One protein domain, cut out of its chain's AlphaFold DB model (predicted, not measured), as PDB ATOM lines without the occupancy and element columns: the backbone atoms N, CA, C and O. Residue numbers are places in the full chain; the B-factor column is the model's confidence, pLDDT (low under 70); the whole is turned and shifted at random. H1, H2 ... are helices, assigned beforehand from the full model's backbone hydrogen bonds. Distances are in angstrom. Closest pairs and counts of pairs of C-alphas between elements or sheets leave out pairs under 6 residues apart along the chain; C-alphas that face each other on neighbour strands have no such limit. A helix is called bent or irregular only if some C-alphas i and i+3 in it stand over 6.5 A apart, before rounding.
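This is residues 53 to 90 and 102 to 108 of the 1243 residues of the protein "Endo-1,4-beta-xylanase xylA, putative" of Tetrahymena thermophila (strain SB210) (UniProt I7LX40). One long helix, H1, makes an arm, and near its far end sits a small head of two short helices, H2 and H3, packed on each other. Residues 53 to 68 of H1 stick out free of the rest, and a tight link leads from H1 into the head. The printed part has 45 residues with three named helices, in the order H1, H2, H3, and no named strand; the class is all helix. It is only just loose, close to extended, with a radius of gyration of the C-alphas of 13.7 A, and its flat outline spans 40 by 28 by 12 A.

H1, residues 53 to 75, runs 32.6 A from C-alpha 53 at (8.391, -31.837, 4.303) to C-alpha 75 at (-16.140, -10.699, 8.279). H2, residues 81 to 87, measures 10.6 A from first to last C-alpha. It is neither bent nor irregular, but only just: C-alphas 84 and 87 are 6.2 A apart. H3, residues 102 to 105, ends with C-alpha 105 at (-22.821, -20.913, 2.619).

H1 is apart from H2, although they follow each other in the chain, and apart from H3. H2 and H3 touch, with the C-alphas of Pro 81 and Met 105 the closest at 5.1 A. Every O i to N i+4 pair in H1 is within hydrogen-bond range, against 2 of 3 in H2; H3 is too short for such a pair.

The two C-alphas farthest apart, those of Phe 53 and Gly 87, are 39.5 A apart. Residues 91 to 101 are not printed, and C-alphas 90 and 102 are 13.8 A apart across this cut. The mean pLDDT of the printed part is 70.4; 19 residues are under 70, among them 53 to 57 and 83 to 90.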
ATOM      1  N   PHE A  53       8.267 -33.104   3.582       52.59
ATOM      2  CA  PHE A  53       8.391 -31.837   4.303       52.59
ATOM      3  C   PHE A  53       7.867 -30.660   3.466       52.59
ATOM      4  O   PHE A  53       7.077 -29.856   3.965       52.59
ATOM      5  N   ASP A  54       8.192 -30.623   2.170       55.94
ATOM      6  CA  ASP A  54       7.682 -29.603   1.245       55.94
ATOM      7  C   ASP A  54       6.176 -29.735   1.009       55.94
ATOM      8  O   ASP A  54       5.478 -28.726   0.916       55.94
ATOM      9  N   GLU A  55       5.633 -30.956   0.977       61.59
ATOM     10  CA  GLU A  55       4.181 -31.159   0.940       61.59
ATOM     11  C   GLU A  55       3.521 -30.651   2.233       61.59
ATOM     12  O   GLU A  55       2.491 -29.978   2.178       61.59
ATOM     13  N   THR A  56       4.147 -30.879   3.390       61.72
ATOM     14  CA  THR A  56       3.664 -30.390   4.691       61.72
ATOM     15  C   THR A  56       3.689 -28.859   4.768       61.72
ATOM     16  O   THR A  56       2.703 -28.255   5.197       61.72
ATOM     17  N   ILE A  57       4.755 -28.205   4.291       65.06
ATOM     18  CA  ILE A  57       4.845 -26.737   4.199       65.06
ATOM     19  C   ILE A  57       3.807 -26.190   3.216       65.06
ATOM     20  O   ILE A  57       3.069 -25.264   3.556       65.06
ATOM     21  N   ASN A  58       3.686 -26.781   2.024       71.19
ATOM     22  CA  ASN A  58       2.680 -26.381   1.042       71.19
ATOM     23  C   ASN A  58       1.259 -26.540   1.590       71.19
ATOM     24  O   ASN A  58       0.417 -25.670   1.374       71.19
ATOM     25  N   ASN A  59       0.973 -27.612   2.326       70.69
ATOM     26  CA  ASN A  59      -0.335 -27.833   2.934       70.69
ATOM     27  C   ASN A  59      -0.596 -26.872   4.105       70.69
ATOM     28  O   ASN A  59      -1.719 -26.386   4.232       70.69
ATOM     29  N   GLN A  60       0.426 -26.487   4.879       75.19
ATOM     30  CA  GLN A  60       0.306 -25.428   5.886       75.19
ATOM     31  C   GLN A  60       0.021 -24.057   5.240       75.19
ATOM     32  O   GLN A  60      -0.924 -23.384   5.651       75.19
ATOM     33  N   GLN A  61       0.741 -23.674   4.179       77.94
ATOM     34  CA  GLN A  61       0.468 -22.434   3.436       77.94
ATOM     35  C   GLN A  61      -0.906 -22.442   2.745       77.94
ATOM     36  O   GLN A  61      -1.579 -21.413   2.694       77.94
ATOM     37  N   LYS A  62      -1.348 -23.585   2.198       73.12
ATOM     38  CA  LYS A  62      -2.705 -23.741   1.645       73.12
ATOM     39  C   LYS A  62      -3.756 -23.564   2.740       73.12
ATOM     40  O   LYS A  62      -4.725 -22.848   2.511       73.12
ATOM     41  N   MET A  63      -3.556 -24.161   3.919       74.19
ATOM     42  CA  MET A  63      -4.465 -24.025   5.061       74.19
ATOM     43  C   MET A  63      -4.568 -22.567   5.523       74.19
ATOM     44  O   MET A  63      -5.670 -22.053   5.677       74.19
ATOM     45  N   GLU A  64      -3.442 -21.864   5.649       78.69
ATOM     46  CA  GLU A  64      -3.410 -20.437   5.985       78.69
ATOM     47  C   GLU A  64      -4.129 -19.579   4.927       78.69
ATOM     48  O   GLU A  64      -5.007 -18.783   5.260       78.69
ATOM     49  N   LYS A  65      -3.863 -19.815   3.633       75.25
ATOM     50  CA  LYS A  65      -4.569 -19.160   2.515       75.25
ATOM     51  C   LYS A  65      -6.077 -19.472   2.496       75.25
ATOM     52  O   LYS A  65      -6.853 -18.634   2.038       75.25
ATOM     53  N   ILE A  66      -6.510 -20.636   2.990       74.88
ATOM     54  CA  ILE A  66      -7.928 -20.992   3.165       74.88
ATOM     55  C   ILE A  66      -8.527 -20.254   4.370       74.88
ATOM     56  O   ILE A  66      -9.571 -19.625   4.216       74.88
ATOM     57  N   MET A  67      -7.858 -20.253   5.526       75.94
ATOM     58  CA  MET A  67      -8.316 -19.555   6.735       75.94
ATOM     59  C   MET A  67      -8.443 -18.043   6.514       75.94
ATOM     60  O   MET A  67      -9.447 -17.454   6.900       75.94
ATOM     61  N   ILE A  68      -7.483 -17.413   5.829       79.56
ATOM     62  CA  ILE A  68      -7.553 -15.986   5.469       79.56
ATOM     63  C   ILE A  68      -8.782 -15.706   4.588       79.56
ATOM     64  O   ILE A  68      -9.497 -14.733   4.826       79.56
ATOM     65  N   LYS A  69      -9.077 -16.574   3.609       75.50
ATOM     66  CA  LYS A  69     -10.270 -16.447   2.753       75.50
ATOM     67  C   LYS A  69     -11.572 -16.670   3.526       75.50
ATOM     68  O   LYS A  69     -12.514 -15.913   3.324       75.50
ATOM     69  N   GLN A  70     -11.627 -17.661   4.417       74.12
ATOM     70  CA  GLN A  70     -12.790 -17.916   5.274       74.12
ATOM     71  C   GLN A  70     -13.065 -16.721   6.194       74.12
ATOM     72  O   GLN A  70     -14.161 -16.167   6.144       74.12
ATOM     73  N   ASN A  71     -12.050 -16.249   6.926       77.94
ATOM     74  CA  ASN A  71     -12.145 -15.075   7.794       77.94
ATOM     75  C   ASN A  71     -12.589 -13.826   7.016       77.94
ATOM     76  O   ASN A  71     -13.456 -13.091   7.479       77.94
ATOM     77  N   PHE A  72     -12.036 -13.590   5.818       83.38
ATOM     78  CA  PHE A  72     -12.444 -12.472   4.965       83.38
ATOM     79  C   PHE A  72     -13.931 -12.545   4.594       83.38
ATOM     80  O   PHE A  72     -14.641 -11.545   4.702       83.38
ATOM     81  N   LEU A  73     -14.422 -13.710   4.167       80.31
ATOM     82  CA  LEU A  73     -15.816 -13.857   3.753       80.31
ATOM     83  C   LEU A  73     -16.785 -13.800   4.949       80.31
ATOM     84  O   LEU A  73     -17.838 -13.176   4.832       80.31
ATOM     85  N   GLU A  74     -16.417 -14.376   6.098       79.56
ATOM     86  CA  GLU A  74     -17.192 -14.305   7.347       79.56
ATOM     87  C   GLU A  74     -17.287 -12.853   7.851       79.56
ATOM     88  O   GLU A  74     -18.386 -12.350   8.094       79.56
ATOM     89  N   MET A  75     -16.166 -12.119   7.894       80.12
ATOM     90  CA  MET A  75     -16.140 -10.699   8.279       80.12
ATOM     91  C   MET A  75     -16.991  -9.803   7.369       80.12
ATOM     92  O   MET A  75     -17.580  -8.833   7.847       80.12
ATOM     93  N   ASN A  76     -17.073 -10.114   6.072       78.75
ATOM     94  CA  ASN A  76     -17.900  -9.373   5.114       78.75
ATOM     95  C   ASN A  76     -19.363  -9.863   5.057       78.75
ATOM     96  O   ASN A  76     -20.131  -9.362   4.240       78.75
ATOM     97  N   GLN A  77     -19.764 -10.826   5.900       78.19
ATOM     98  CA  GLN A  77     -21.091 -11.471   5.870       78.19
ATOM     99  C   GLN A  77     -21.420 -12.125   4.511       78.19
ATOM    100  O   GLN A  77     -22.586 -12.310   4.161       78.19
ATOM    101  N   LEU A  78     -20.382 -12.479   3.747       77.38
ATOM    102  CA  LEU A  78     -20.459 -13.200   2.476       77.38
ATOM    103  C   LEU A  78     -20.349 -14.716   2.665       77.38
ATOM    104  O   LEU A  78     -20.613 -15.452   1.719       77.38
ATOM    105  N   PHE A  79     -19.975 -15.183   3.859       79.25
ATOM    106  CA  PHE A  79     -19.940 -16.595   4.232       79.25
ATOM    107  C   PHE A  79     -20.675 -16.816   5.557       79.25
ATOM    108  O   PHE A  79     -20.270 -16.279   6.587       79.25
ATOM    109  N   ASP A  80     -21.752 -17.598   5.519       74.38
ATOM    110  CA  ASP A  80     -22.561 -17.980   6.675       74.38
ATOM    111  C   ASP A  80     -22.706 -19.514   6.733       74.38
ATOM    112  O   ASP A  80     -23.593 -20.100   6.104       74.38
ATOM    113  N   PRO A  81     -21.842 -20.214   7.489       68.00
ATOM    114  CA  PRO A  81     -21.928 -21.666   7.606       68.00
ATOM    115  C   PRO A  81     -23.192 -22.134   8.351       68.00
ATOM    116  O   PRO A  81     -23.515 -23.322   8.291       68.00
ATOM    117  N   ILE A  82     -23.919 -21.251   9.051       71.06
ATOM    118  CA  ILE A  82     -25.122 -21.619   9.811       71.06
ATOM    119  C   ILE A  82     -26.302 -21.855   8.863       71.06
ATOM    120  O   ILE A  82     -27.081 -22.777   9.100       71.06
ATOM    121  N   GLU A  83     -26.417 -21.105   7.764       64.56
ATOM    122  CA  GLU A  83     -27.464 -21.334   6.755       64.56
ATOM    123  C   GLU A  83     -27.274 -22.696   6.066       64.56
ATOM    124  O   GLU A  83     -28.206 -23.505   5.991       64.56
ATOM    125  N   TYR A  84     -26.037 -23.031   5.701       64.75
ATOM    126  CA  TYR A  84     -25.650 -24.352   5.200       64.75
ATOM    127  C   TYR A  84     -25.941 -25.486   6.194       64.75
ATOM    128  O   TYR A  84     -26.779 -26.349   5.915       64.75
ATOM    129  N   PHE A  85     -25.336 -25.487   7.386       64.19
ATOM    130  CA  PHE A  85     -25.530 -26.590   8.336       64.19
ATOM    131  C   PHE A  85     -26.955 -26.646   8.920       64.19
ATOM    132  O   PHE A  85     -27.453 -27.733   9.212       64.19
ATOM    133  N   GLY A  86     -27.663 -25.515   9.018       63.44
ATOM    134  CA  GLY A  86     -29.007 -25.420   9.606       63.44
ATOM    135  C   GLY A  86     -30.099 -26.206   8.868       63.44
ATOM    136  O   GLY A  86     -31.093 -26.600   9.483       63.44
ATOM    137  N   GLY A  87     -29.913 -26.482   7.573       56.72
ATOM    138  CA  GLY A  87     -30.813 -27.328   6.777       56.72
ATOM    139  C   GLY A  87     -30.365 -28.790   6.621       56.72
ATOM    140  O   GLY A  87     -31.180 -29.646   6.266       56.72
ATOM    141  N   LEU A  88     -29.094 -29.107   6.890       57.81
ATOM    142  CA  LEU A  88     -28.473 -30.394   6.550       57.81
ATOM    143  C   LEU A  88     -28.781 -31.498   7.577       57.81
ATOM    144  O   LEU A  88     -27.923 -31.997   8.302       57.81
ATOM    145  N   LYS A  89     -30.037 -31.963   7.579       55.75
ATOM    146  CA  LYS A  89     -30.419 -33.248   8.190       55.75
ATOM    147  C   LYS A  89     -29.911 -34.417   7.340       55.75
ATOM    148  O   LYS A  89     -30.700 -35.108   6.691       55.75
ATOM    149  N   VAL A  90     -28.597 -34.632   7.358       57.34
ATOM    150  CA  VAL A  90     -27.927 -35.793   6.759       57.34
ATOM    151  C   VAL A  90     -28.461 -37.061   7.434       57.34
ATOM    152  O   VAL A  90     -28.170 -37.334   8.593       57.34
ATOM    153  N   LEU A 102     -24.152 -25.970  -0.858       67.94
ATOM    154  CA  LEU A 102     -22.865 -25.298  -0.654       67.94
ATOM    155  C   LEU A 102     -22.945 -23.807  -1.044       67.94
ATOM    156  O   LEU A 102     -22.261 -22.985  -0.445       67.94
ATOM    157  N   SER A 103     -23.827 -23.438  -1.981       68.38
ATOM    158  CA  SER A 103     -24.181 -22.042  -2.282       68.38
ATOM    159  C   SER A 103     -24.879 -21.318  -1.129       68.38
ATOM    160  O   SER A 103     -24.674 -20.121  -0.987       68.38
ATOM    161  N   ASP A 104     -25.631 -22.014  -0.271       68.12
ATOM    162  CA  ASP A 104     -26.250 -21.447   0.938       68.12
ATOM    163  C   ASP A 104     -25.183 -21.010   1.960       68.12
ATOM    164  O   ASP A 104     -25.483 -20.215   2.845       68.12
ATOM    165  N   MET A 105     -23.932 -21.490   1.851       70.81
ATOM    166  CA  MET A 105     -22.821 -20.913   2.619       70.81
ATOM    167  C   MET A 105     -22.485 -19.497   2.159       70.81
ATOM    168  O   MET A 105     -21.974 -18.725   2.959       70.81
ATOM    169  N   PHE A 106     -22.691 -19.158   0.883       76.31
ATOM    170  CA  PHE A 106     -22.179 -17.932   0.275       76.31
ATOM    171  C   PHE A 106     -23.314 -16.951  -0.008       76.31
ATOM    172  O   PHE A 106     -24.077 -17.112  -0.959       76.31
ATOM    173  N   LYS A 107     -23.409 -15.889   0.793       67.62
ATOM    174  CA  LYS A 107     -24.488 -14.903   0.662       67.62
ATOM    175  C   LYS A 107     -24.328 -14.112  -0.632       67.62
ATOM    176  O   LYS A 107     -23.474 -13.230  -0.738       67.62
ATOM    177  N   ILE A 108     -25.174 -14.431  -1.615       61.97
ATOM    178  CA  ILE A 108     -25.177 -13.846  -2.963       61.97
ATOM    179  C   ILE A 108     -25.756 -12.419  -2.925       61.97
ATOM    180  O   ILE A 108     -26.759 -12.100  -3.555       61.97
TER     181      ILE A 108